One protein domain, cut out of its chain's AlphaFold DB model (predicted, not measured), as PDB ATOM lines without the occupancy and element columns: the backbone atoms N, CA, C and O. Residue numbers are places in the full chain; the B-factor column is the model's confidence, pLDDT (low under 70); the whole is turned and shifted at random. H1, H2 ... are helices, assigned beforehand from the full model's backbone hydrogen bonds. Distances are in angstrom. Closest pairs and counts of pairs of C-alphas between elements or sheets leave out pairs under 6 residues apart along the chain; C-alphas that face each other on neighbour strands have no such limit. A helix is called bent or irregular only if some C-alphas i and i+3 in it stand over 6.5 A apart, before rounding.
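AT A GLANCE: This is residues 176 to 260 of the 271 residues of an uncharacterized protein of Salinarchaeum sp. Harcht-Bsk1 (UniProt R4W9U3). Two long helices, H1 and H2, run side by side as a helical hairpin, and H3 and H5 cross H2 in two different places. H2 is in the middle, its centre nearest to the mean of the C-alphas at 3.4 A: H5 lies across both helices of the hairpin, H3 crosses H2 on the side away from H1, and the short H4 packs on residues 198 to 202 of H2. The printed part has 85 residues with five named helices, H1 to H5 in that order along the chain, and no named strand; the class is all helix. It is compact, with a radius of gyration of the C-alphas of 11.6 A, and spans 35 by 27 by 19 A along its three main axes.

HOW THE PARTS SIT: Begin with H1, residues 176 to 195, and go on over the single residue Gly 196 into H2, residues 197 to 214. These two touch and form a hairpin: they run opposite ways at a shallow tilt of 15 degrees, and their closest C-alphas, those of Arg 192 and Gly 200, are 3.9 A apart. Further on, look at H3, residues 223 to 237. It touches H2 with residues 229 to 234 alone, on residues 205 to 209 of H2, and the closest C-alphas are those of Phe 206 and Phe 229, 7.4 A apart. The two run opposite ways at a steep tilt of 68 degrees, only just short of about perpendicular. Next comes H4, residues 242 to 246, which touches residues 198 to 202 of H2; the C-alphas of Asp 198 and Gln 244, the closest, are 5.2 A apart. Then find H5, residues 248 to 258, which touches H2 at residues 199 to 203 of H2, about perpendicular at 79 degrees; the closest C-alphas are those of His 199 and Ser 251, 5.1 A apart. H5 also touches H1, at residues 187 to 191 of H1, about perpendicular at 74 degrees, with the C-alphas of Ile 191 and Val 255 closest at 6.8 A. H2 is the hub, touching the four other helices, and the helix packing is mostly crossed. H3 and H5 are near each other, H4 and H5 meet only through their link, and H1 is apart from H3 and from H4, as H3 is from H4. Check the backbone N and O atoms: every O i to N i+4 pair is within hydrogen-bond range in H1, H2, H4 and H5, while in H3 it is 8 of 11.

IN THESE COORDINATES: Find C-alpha 176 at (182.961, 332.157, 228.928); from there H1 runs 28.4 A to C-alpha 195. H2 starts at C-alpha 197, at (189.592, 327.931, 202.185), and runs 24.8 A to C-alpha 214. H3 covers 19.8 A from C-alpha 223 to C-alpha 237. It is irregular, but only just: C-alphas 231 and 234 are 6.8 A apart. H4 is short, from Asp 242 to Ala 246. H5 runs 15.4 A from C-alpha 248 to C-alpha 258, which you find at (187.180, 341.707, 209.578).

THE WHOLE: The two C-alphas farthest apart, those of Ala 176 and Asp 242, are 34.8 A from each other, and the first and last printed C-alphas, those of Ala 176 and Glu 260, are 22.2 A apart. The printed part has no cut. The links H1 to H2, H3 to H4 and H4 to H5 are tight, and the link H2 to H3, with 8 residues, is short. Look at the B-factor column: the mean pLDDT of the printed part is 92.4, and residues 176 to 179 are under 70.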
ATOM      1  N   ALA A 176     182.193 331.105 229.583       56.06
ATOM      2  CA  ALA A 176     182.961 332.157 228.928       56.06
ATOM      3  C   ALA A 176     183.874 331.587 227.831       56.06
ATOM      4  O   ALA A 176     183.989 332.218 226.782       56.06
ATOM      5  N   TRP A 177     184.442 330.385 228.011       62.22
ATOM      6  CA  TRP A 177     185.238 329.715 226.969       62.22
ATOM      7  C   TRP A 177     184.385 329.362 225.744       62.22
ATOM      8  O   TRP A 177     184.791 329.682 224.630       62.22
ATOM      9  N   ASP A 178     183.189 328.794 225.930       64.69
ATOM     10  CA  ASP A 178     182.287 328.452 224.814       64.69
ATOM     11  C   ASP A 178     181.772 329.705 224.085       64.69
ATOM     12  O   ASP A 178     181.731 329.754 222.853       64.69
ATOM     13  N   ALA A 179     181.418 330.760 224.830       69.38
ATOM     14  CA  ALA A 179     180.985 332.025 224.237       69.38
ATOM     15  C   ALA A 179     182.120 332.738 223.478       69.38
ATOM     16  O   ALA A 179     181.873 333.395 222.464       69.38
ATOM     17  N   VAL A 180     183.362 332.627 223.957       76.56
ATOM     18  CA  VAL A 180     184.550 333.143 223.268       76.56
ATOM     19  C   VAL A 180     184.870 332.314 222.028       76.56
ATOM     20  O   VAL A 180     185.101 332.894 220.967       76.56
ATOM     21  N   ALA A 181     184.828 330.984 222.130       81.06
ATOM     22  CA  ALA A 181     185.051 330.085 221.007       81.06
ATOM     23  C   ALA A 181     184.048 330.361 219.880       81.06
ATOM     24  O   ALA A 181     184.466 330.599 218.754       81.06
ATOM     25  N   GLY A 182     182.755 330.498 220.198       86.00
ATOM     26  CA  GLY A 182     181.730 330.818 219.200       86.00
ATOM     27  C   GLY A 182     181.939 332.165 218.491       86.00
ATOM     28  O   GLY A 182     181.643 332.287 217.303       86.00
ATOM     29  N   LYS A 183     182.487 333.178 219.178       87.25
ATOM     30  CA  LYS A 183     182.856 334.457 218.537       87.25
ATOM     31  C   LYS A 183     184.042 334.292 217.593       87.25
ATOM     32  O   LYS A 183     184.023 334.848 216.500       87.25
ATOM     33  N   ASN A 184     185.055 333.541 218.011       94.00
ATOM     34  CA  ASN A 184     186.223 333.274 217.180       94.00
ATOM     35  C   ASN A 184     185.833 332.433 215.948       94.00
ATOM     36  O   ASN A 184     186.262 332.753 214.844       94.00
ATOM     37  N   ASP A 185     184.947 331.446 216.106       95.19
ATOM     38  CA  ASP A 185     184.425 330.623 215.009       95.19
ATOM     39  C   ASP A 185     183.642 331.457 213.984       95.19
ATOM     40  O   ASP A 185     183.799 331.264 212.781       95.19
ATOM     41  N   ALA A 186     182.848 332.436 214.431       95.25
ATOM     42  CA  ALA A 186     182.133 333.336 213.524       95.25
ATOM     43  C   ALA A 186     183.087 334.143 212.624       95.25
ATOM     44  O   ALA A 186     182.815 334.312 211.436       95.25
ATOM     45  N   VAL A 187     184.225 334.591 213.165       97.06
ATOM     46  CA  VAL A 187     185.274 335.265 212.382       97.06
ATOM     47  C   VAL A 187     185.895 334.297 211.375       97.06
ATOM     48  O   VAL A 187     186.098 334.655 210.220       97.06
ATOM     49  N   VAL A 188     186.171 333.056 211.783       98.19
ATOM     50  CA  VAL A 188     186.723 332.025 210.889       98.19
ATOM     51  C   VAL A 188     185.800 331.771 209.700       98.19
ATOM     52  O   VAL A 188     186.274 331.748 208.564       98.19
ATOM     53  N   GLU A 189     184.498 331.617 209.945       97.75
ATOM     54  CA  GLU A 189     183.518 331.432 208.873       97.75
ATOM     55  C   GLU A 189     183.470 332.650 207.943       97.75
ATOM     56  O   GLU A 189     183.568 332.481 206.729       97.75
ATOM     57  N   ALA A 190     183.435 333.874 208.482       97.81
ATOM     58  CA  ALA A 190     183.443 335.095 207.671       97.81
ATOM     59  C   ALA A 190     184.681 335.187 206.759       97.81
ATOM     60  O   ALA A 190     184.570 335.504 205.568       97.81
ATOM     61  N   ILE A 191     185.860 334.833 207.283       98.44
ATOM     62  CA  ILE A 191     187.105 334.797 206.509       98.44
ATOM     63  C   ILE A 191     187.071 333.701 205.445       98.44
ATOM     64  O   ILE A 191     187.474 333.944 204.304       98.44
ATOM     65  N   ARG A 192     186.580 332.505 205.783       98.12
ATOM     66  CA  ARG A 192     186.465 331.396 204.828       98.12
ATOM     67  C   ARG A 192     185.518 331.758 203.685       98.12
ATOM     68  O   ARG A 192     185.857 331.535 202.524       98.12
ATOM     69  N   GLU A 193     184.374 332.361 203.994       97.88
ATOM     70  CA  GLU A 193     183.380 332.786 203.006       97.88
ATOM     71  C   GLU A 193     183.897 333.913 202.099       97.88
ATOM     72  O   GLU A 193     183.699 333.867 200.881       97.88
ATOM     73  N   SER A 194     184.589 334.904 202.668       97.88
ATOM     74  CA  SER A 194     185.017 336.107 201.939       97.88
ATOM     75  C   SER A 194     186.342 335.940 201.195       97.88
ATOM     76  O   SER A 194     186.550 336.550 200.141       97.88
ATOM     77  N   HIS A 195     187.250 335.118 201.725       97.19
ATOM     78  CA  HIS A 195     188.633 335.016 201.249       97.19
ATOM     79  C   HIS A 195     189.035 333.596 200.831       97.19
ATOM     80  O   HIS A 195     190.059 333.425 200.171       97.19
ATOM     81  N   GLY A 196     188.206 332.590 201.106       97.38
ATOM     82  CA  GLY A 196     188.400 331.216 200.653       97.38
ATOM     83  C   GLY A 196     189.100 330.309 201.666       97.38
ATOM     84  O   GLY A 196     189.529 330.725 202.742       97.38
ATOM     85  N   GLU A 197     189.212 329.035 201.291       97.19
ATOM     86  CA  GLU A 197     189.592 327.931 202.185       97.19
ATOM     87  C   GLU A 197     190.980 328.080 202.818       97.19
ATOM     88  O   GLU A 197     191.136 327.787 203.999       97.19
ATOM     89  N   ASP A 198     191.987 328.562 202.084       98.00
ATOM     90  CA  ASP A 198     193.346 328.692 202.632       98.00
ATOM     91  C   ASP A 198     193.416 329.756 203.737       98.00
ATOM     92  O   ASP A 198     194.029 329.540 204.785       98.00
ATOM     93  N   HIS A 199     192.731 330.886 203.535       98.12
ATOM     94  CA  HIS A 199     192.618 331.939 204.543       98.12
ATOM     95  C   HIS A 199     191.748 331.489 205.722       98.12
ATOM     96  O   HIS A 199     192.124 331.722 206.872       98.12
ATOM     97  N   GLY A 200     190.648 330.782 205.449       98.19
ATOM     98  CA  GLY A 200     189.798 330.180 206.476       98.19
ATOM     99  C   GLY A 200     190.557 329.183 207.354       98.19
ATOM    100  O   GLY A 200     190.481 329.268 208.574       98.19
ATOM    101  N   ALA A 201     191.360 328.295 206.765       98.12
ATOM    102  CA  ALA A 201     192.164 327.319 207.505       98.12
ATOM    103  C   ALA A 201     193.223 327.987 208.402       98.12
ATOM    104  O   ALA A 201     193.467 327.550 209.529       98.12
ATOM    105  N   ASN A 202     193.835 329.075 207.931       98.50
ATOM    106  CA  ASN A 202     194.767 329.860 208.738       98.50
ATOM    107  C   ASN A 202     194.070 330.592 209.891       98.50
ATOM    108  O   ASN A 202     194.585 330.592 211.012       98.50
ATOM    109  N   ALA A 203     192.903 331.187 209.631       98.38
ATOM    110  CA  ALA A 203     192.080 331.813 210.660       98.38
ATOM    111  C   ALA A 203     191.629 330.788 211.709       98.38
ATOM    112  O   ALA A 203     191.728 331.056 212.903       98.38
ATOM    113  N   GLU A 204     191.219 329.592 211.284       98.00
ATOM    114  CA  GLU A 204     190.806 328.488 212.159       98.00
ATOM    115  C   GLU A 204     191.943 328.029 213.073       98.00
ATOM    116  O   GLU A 204     191.759 327.862 214.282       98.00
ATOM    117  N   ALA A 205     193.148 327.879 212.521       97.88
ATOM    118  CA  ALA A 205     194.328 327.534 213.300       97.88
ATOM    119  C   ALA A 205     194.637 328.588 214.376       97.88
ATOM    120  O   ALA A 205     195.015 328.240 215.500       97.88
ATOM    121  N   PHE A 206     194.459 329.868 214.041       97.81
ATOM    122  CA  PHE A 206     194.645 330.967 214.979       97.81
ATOM    123  C   PHE A 206     193.544 331.008 216.043       97.81
ATOM    124  O   PHE A 206     193.858 331.028 217.231       97.81
ATOM    125  N   ALA A 207     192.273 330.916 215.649       95.88
ATOM    126  CA  ALA A 207     191.135 330.821 216.561       95.88
ATOM    127  C   ALA A 207     191.300 329.656 217.545       95.88
ATOM    128  O   ALA A 207     191.170 329.843 218.750       95.88
ATOM    129  N   THR A 208     191.694 328.480 217.055       93.50
ATOM    130  CA  THR A 208     191.966 327.299 217.886       93.50
ATOM    131  C   THR A 208     193.071 327.572 218.906       93.50
ATOM    132  O   THR A 208     192.944 327.198 220.071       93.50
ATOM    133  N   TYR A 209     194.163 328.221 218.491       94.25
ATOM    134  CA  TYR A 209     195.237 328.601 219.405       94.25
ATOM    135  C   TYR A 209     194.726 329.531 220.510       94.25
ATOM    136  O   TYR A 209     194.916 329.225 221.687       94.25
ATOM    137  N   VAL A 210     194.054 330.622 220.138       90.69
ATOM    138  CA  VAL A 210     193.607 331.660 221.075       90.69
ATOM    139  C   VAL A 210     192.528 331.127 222.016       90.69
ATOM    140  O   VAL A 210     192.640 331.301 223.229       90.69
ATOM    141  N   SER A 211     191.529 330.420 221.487       86.44
ATOM    142  CA  SER A 211     190.457 329.828 222.288       86.44
ATOM    143  C   SER A 211     191.010 328.815 223.292       86.44
ATOM    144  O   SER A 211     190.657 328.878 224.463       86.44
ATOM    145  N   ASN A 212     191.928 327.931 222.879       82.62
ATOM    146  CA  ASN A 212     192.421 326.861 223.754       82.62
ATOM    147  C   ASN A 212     193.510 327.307 224.739       82.62
ATOM    148  O   ASN A 212     193.576 326.770 225.840       82.62
ATOM    149  N   HIS A 213     194.396 328.229 224.349       81.38
ATOM    150  CA  HIS A 213     195.543 328.614 225.186       81.38
ATOM    151  C   HIS A 213     195.277 329.856 226.030       81.38
ATOM    152  O   HIS A 213     195.937 330.031 227.049       81.38
ATOM    153  N   HIS A 214     194.335 330.705 225.613       75.31
ATOM    154  CA  HIS A 214     194.162 332.034 226.197       75.31
ATOM    155  C   HIS A 214     192.733 332.380 226.594       75.31
ATOM    156  O   HIS A 214     192.529 333.454 227.152       75.31
ATOM    157  N   ALA A 215     191.747 331.526 226.306       81.94
ATOM    158  CA  ALA A 215     190.350 331.756 226.681       81.94
ATOM    159  C   ALA A 215     189.736 333.065 226.166       81.94
ATOM    160  O   ALA A 215     188.762 333.544 226.746       81.94
ATOM    161  N   LYS A 216     190.311 333.699 225.135       81.44
ATOM    162  CA  LYS A 216     189.989 335.100 224.818       81.44
ATOM    163  C   LYS A 216     189.561 335.352 223.374       81.44
ATOM    164  O   LYS A 216     189.858 334.556 222.483       81.44
ATOM    165  N   PRO A 217     188.843 336.461 223.116       88.06
ATOM    166  CA  PRO A 217     188.561 336.892 221.755       88.06
ATOM    167  C   PRO A 217     189.857 337.187 220.999       88.06
ATOM    168  O   PRO A 217     190.792 337.748 221.574       88.06
ATOM    169  N   ILE A 218     189.884 336.903 219.696       90.62
ATOM    170  CA  ILE A 218     191.026 337.231 218.824       90.62
ATOM    171  C   ILE A 218     191.424 338.720 218.919       90.62
ATOM    172  O   ILE A 218     192.610 339.051 218.939       90.62
ATOM    173  N   ALA A 219     190.443 339.618 219.059       89.31
ATOM    174  CA  ALA A 219     190.667 341.058 219.203       89.31
ATOM    175  C   ALA A 219     191.505 341.451 220.441       89.31
ATOM    176  O   ALA A 219     192.068 342.540 220.468       89.31
ATOM    177  N   ALA A 220     191.596 340.584 221.455       87.38
ATOM    178  CA  ALA A 220     192.337 340.827 222.697       87.38
ATOM    179  C   ALA A 220     193.729 340.163 222.724       87.38
ATOM    180  O   ALA A 220     194.393 340.139 223.761       87.38
ATOM    181  N   VAL A 221     194.169 339.572 221.611       87.38
ATOM    182  CA  VAL A 221     195.509 338.984 221.500       87.38
ATOM    183  C   VAL A 221     196.563 340.090 221.502       87.38
ATOM    184  O   VAL A 221     196.418 341.112 220.837       87.38
ATOM    185  N   THR A 222     197.638 339.882 222.256       88.12
ATOM    186  CA  THR A 222     198.769 340.813 222.344       88.12
ATOM    187  C   THR A 222     199.777 340.589 221.216       88.12
ATOM    188  O   THR A 222     199.767 339.567 220.528       88.12
ATOM    189  N   ALA A 223     200.694 341.543 221.032       91.25
ATOM    190  CA  ALA A 223     201.742 341.430 220.020       91.25
ATOM    191  C   ALA A 223     202.658 340.217 220.263       91.25
ATOM    192  O   ALA A 223     202.977 339.501 219.315       91.25
ATOM    193  N   ASP A 224     203.022 339.951 221.522       89.19
ATOM    194  CA  ASP A 224     203.902 338.837 221.894       89.19
ATOM    195  C   ASP A 224     203.237 337.477 221.650       89.19
ATOM    196  O   ASP A 224     203.860 336.553 221.129       89.19
ATOM    197  N   GLU A 225     201.947 337.349 221.960       89.88
ATOM    198  CA  GLU A 225     201.189 336.118 221.713       89.88
ATOM    199  C   GLU A 225     200.976 335.869 220.222       89.88
ATOM    200  O   GLU A 225     201.063 334.729 219.762       89.88
ATOM    201  N   LEU A 226     200.729 336.931 219.452       95.62
ATOM    202  CA  LEU A 226     200.602 336.833 218.004       95.62
ATOM    203  C   LEU A 226     201.941 336.448 217.352       95.62
ATOM    204  O   LEU A 226     201.963 335.623 216.436       95.62
ATOM    205  N   ALA A 227     203.059 337.002 217.831       94.25
ATOM    206  CA  ALA A 227     204.398 336.604 217.399       94.25
ATOM    207  C   ALA A 227     204.679 335.136 217.751       94.25
ATOM    208  O   ALA A 227     205.078 334.356 216.885       94.25
ATOM    209  N   TRP A 228     204.367 334.720 218.981       93.81
ATOM    210  CA  TRP A 228     204.529 333.336 219.417       93.81
ATOM    211  C   TRP A 228     203.683 332.362 218.590       93.81
ATOM    212  O   TRP A 228     204.156 331.287 218.213       93.81
ATOM    213  N   PHE A 229     202.448 332.738 218.244       96.81
ATOM    214  CA  PHE A 229     201.620 331.941 217.348       96.81
ATOM    215  C   PHE A 229     202.322 331.693 216.006       96.81
ATOM    216  O   PHE A 229     202.430 330.542 215.579       96.81
ATOM    217  N   ARG A 230     202.834 332.748 215.362       96.69
ATOM    218  CA  ARG A 230     203.507 332.651 214.057       96.69
ATOM    219  C   ARG A 230     204.787 331.834 214.109       96.69
ATOM    220  O   ARG A 230     205.007 330.967 213.265       96.69
ATOM    221  N   GLU A 231     205.650 332.161 215.060       95.12
ATOM    222  CA  GLU A 231     207.031 331.683 215.079       95.12
ATOM    223  C   GLU A 231     207.135 330.307 215.728       95.12
ATOM    224  O   GLU A 231     207.934 329.471 215.300       95.12
ATOM    225  N   GLU A 232     206.294 330.038 216.729       94.69
ATOM    226  CA  GLU A 232     206.438 328.858 217.566       94.69
ATOM    227  C   GLU A 232     205.285 327.859 217.408       94.69
ATOM    228  O   GLU A 232     205.534 326.665 217.187       94.69
ATOM    229  N   TYR A 233     204.034 328.317 217.501       96.12
ATOM    230  CA  TYR A 233     202.868 327.429 217.497       96.12
ATOM    231  C   TYR A 233     202.559 326.861 216.115       96.12
ATOM    232  O   TYR A 233     202.524 325.642 215.925       96.12
ATOM    233  N   TYR A 234     202.325 327.748 215.154       96.75
ATOM    234  CA  TYR A 234     201.837 327.432 213.822       96.75
ATOM    235  C   TYR A 234     202.733 326.417 213.085       96.75
ATOM    236  O   TYR A 234     202.223 325.369 212.673       96.75
ATOM    237  N   PRO A 235     204.070 326.601 212.998       94.50
ATOM    238  CA  PRO A 235     204.937 325.645 212.307       94.50
ATOM    239  C   PRO A 235     205.037 324.280 212.999       94.50
ATOM    240  O   PRO A 235     205.382 323.298 212.338       94.50
ATOM    241  N   ARG A 236     204.757 324.192 214.307       95.56
ATOM    242  CA  ARG A 236     204.846 322.934 215.069       95.56
ATOM    243  C   ARG A 236     203.543 322.142 215.100       95.56
ATOM    244  O   ARG A 236     203.613 320.917 215.158       95.56
ATOM    245  N   ASN A 237     202.396 322.820 215.062       95.56
ATOM    246  CA  ASN A 237     201.107 322.206 215.391       95.56
ATOM    247  C   ASN A 237     200.114 322.144 214.223       95.56
ATOM    248  O   ASN A 237     199.273 321.254 214.214       95.56
ATOM    249  N   VAL A 238     200.190 323.059 213.250       92.75
ATOM    250  CA  VAL A 238     199.117 323.234 212.247       92.75
ATOM    251  C   VAL A 238     199.357 322.413 210.973       92.75
ATOM    252  O   VAL A 238     198.412 322.069 210.276       92.75
ATOM    253  N   TRP A 239     200.614 322.053 210.684       94.00
ATOM    254  CA  TRP A 239     201.027 321.322 209.471       94.00
ATOM    255  C   TRP A 239     200.372 321.841 208.169       94.00
ATOM    256  O   TRP A 239     199.720 321.073 207.459       94.00
ATOM    257  N   PRO A 240     200.558 323.130 207.834       94.19
ATOM    258  CA  PRO A 240     199.883 323.775 206.709       94.19
ATOM    259  C   PRO A 240     200.404 323.305 205.345       94.19
ATOM    260  O   PRO A 240     201.563 322.880 205.219       94.19
ATOM    261  N   THR A 241     199.578 323.481 204.310       96.06
ATOM    262  CA  THR A 241     200.023 323.437 202.907       96.06
ATOM    263  C   THR A 241     201.016 324.565 202.606       96.06
ATOM    264  O   THR A 241     201.199 325.496 203.398       96.06
ATOM    265  N   ASP A 242     201.686 324.494 201.454       96.44
ATOM    266  CA  ASP A 242     202.618 325.546 201.040       96.44
ATOM    267  C   ASP A 242     201.879 326.874 200.797       96.44
ATOM    268  O   ASP A 242     202.369 327.931 201.200       96.44
ATOM    269  N   GLU A 243     200.674 326.824 200.224       95.06
ATOM    270  CA  GLU A 243     199.800 327.980 200.010       95.06
ATOM    271  C   GLU A 243     199.310 328.597 201.330       95.06
ATOM    272  O   GLU A 243     199.389 329.816 201.510       95.06
ATOM    273  N   GLN A 244     198.874 327.774 202.289       97.38
ATOM    274  CA  GLN A 244     198.471 328.229 203.627       97.38
ATOM    275  C   GLN A 244     199.642 328.889 204.359       97.38
ATOM    276  O   GLN A 244     199.507 329.985 204.900       97.38
ATOM    277  N   ARG A 245     200.830 328.277 204.302       96.50
ATOM    278  CA  ARG A 245     202.038 328.836 204.920       96.50
ATOM    279  C   ARG A 245     202.440 330.167 204.294       96.50
ATOM    280  O   ARG A 245     202.769 331.100 205.019       96.50
ATOM    281  N   ALA A 246     202.427 330.257 202.965       96.38
ATOM    282  CA  ALA A 246     202.809 331.472 202.247       96.38
ATOM    283  C   ALA A 246     201.823 332.630 202.473       96.38
ATOM    284  O   ALA A 246     202.207 333.792 202.352       96.38
ATOM    285  N   SER A 247     200.567 332.321 202.801       97.69
ATOM    286  CA  SER A 247     199.500 333.299 203.017       97.69
ATOM    287  C   SER A 247     199.224 333.615 204.491       97.69
ATOM    288  O   SER A 247     198.311 334.395 204.764       97.69
ATOM    289  N   LEU A 248     199.984 333.056 205.444       98.06
ATOM    290  CA  LEU A 248     199.711 333.188 206.881       98.06
ATOM    291  C   LEU A 248     199.581 334.647 207.328       98.06
ATOM    292  O   LEU A 248     198.557 335.016 207.898       98.06
ATOM    293  N   ASP A 249     200.581 335.481 207.045       97.06
ATOM    294  CA  ASP A 249     200.571 336.876 207.497       97.06
ATOM    295  C   ASP A 249     199.390 337.644 206.909       97.06
ATOM    296  O   ASP A 249     198.658 338.297 207.649       97.06
ATOM    297  N   ARG A 250     199.110 337.452 205.613       97.94
ATOM    298  CA  ARG A 250     197.933 338.058 204.984       97.94
ATOM    299  C   ARG A 250     196.626 337.555 205.597       97.94
ATOM    300  O   ARG A 250     195.691 338.329 205.749       97.94
ATOM    301  N   SER A 251     196.549 336.277 205.957       98.44
ATOM    302  CA  SER A 251     195.362 335.703 206.606       98.44
ATOM    303  C   SER A 251     195.116 336.339 207.973       98.44
ATOM    304  O   SER A 251     193.982 336.660 208.303       98.44
ATOM    305  N   LEU A 252     196.178 336.561 208.750       98.25
ATOM    306  CA  LEU A 252     196.078 337.215 210.055       98.25
ATOM    307  C   LEU A 252     195.673 338.684 209.913       98.25
ATOM    308  O   LEU A 252     194.859 339.159 210.692       98.25
ATOM    309  N   GLU A 253     196.173 339.388 208.901       97.81
ATOM    310  CA  GLU A 253     195.716 340.748 208.591       97.81
ATOM    311  C   GLU A 253     194.224 340.792 208.274       97.81
ATOM    312  O   GLU A 253     193.515 341.602 208.855       97.81
ATOM    313  N   LEU A 254     193.747 339.890 207.410       98.38
ATOM    314  CA  LEU A 254     192.332 339.791 207.051       98.38
ATOM    315  C   LEU A 254     191.445 339.541 208.279       98.38
ATOM    316  O   LEU A 254     190.387 340.144 208.393       98.38
ATOM    317  N   VAL A 255     191.894 338.708 209.223       98.12
ATOM    318  CA  VAL A 255     191.186 338.471 210.494       98.12
ATOM    319  C   VAL A 255     191.018 339.763 211.302       98.12
ATOM    320  O   VAL A 255     189.940 340.016 211.832       98.12
ATOM    321  N   TYR A 256     192.062 340.588 211.403       97.25
ATOM    322  CA  TYR A 256     191.984 341.866 212.122       97.25
ATOM    323  C   TYR A 256     191.215 342.944 211.336       97.25
ATOM    324  O   TYR A 256     190.518 343.750 211.949       97.25
ATOM    325  N   GLU A 257     191.282 342.924 209.998       97.06
ATOM    326  CA  GLU A 257     190.451 343.753 209.111       97.06
ATOM    327  C   GLU A 257     188.954 343.440 209.301       97.06
ATOM    328  O   GLU A 257     188.172 344.367 209.492       97.06
ATOM    329  N   GLU A 258     188.563 342.160 209.331       96.75
ATOM    330  CA  GLU A 258     187.180 341.707 209.578       96.75
ATOM    331  C   GLU A 258     186.671 342.122 210.965       96.75
ATOM    332  O   GLU A 258     185.510 342.480 211.137       96.75
ATOM    333  N   LEU A 259     187.554 342.102 211.965       93.94
ATOM    334  CA  LEU A 259     187.240 342.552 213.320       93.94
ATOM    335  C   LEU A 259     187.193 344.079 213.462       93.94
ATOM    336  O   LEU A 259     186.842 344.561 214.537       93.94
ATOM    337  N   GLU A 260     187.575 344.828 212.425       95.19
ATOM    338  CA  GLU A 260     187.694 346.290 212.436       95.19
ATOM    339  C   GLU A 260     188.583 346.820 213.583       95.19
ATOM    340  O   GLU A 260     188.383 347.921 214.102       95.19
TER     341      GLU A 260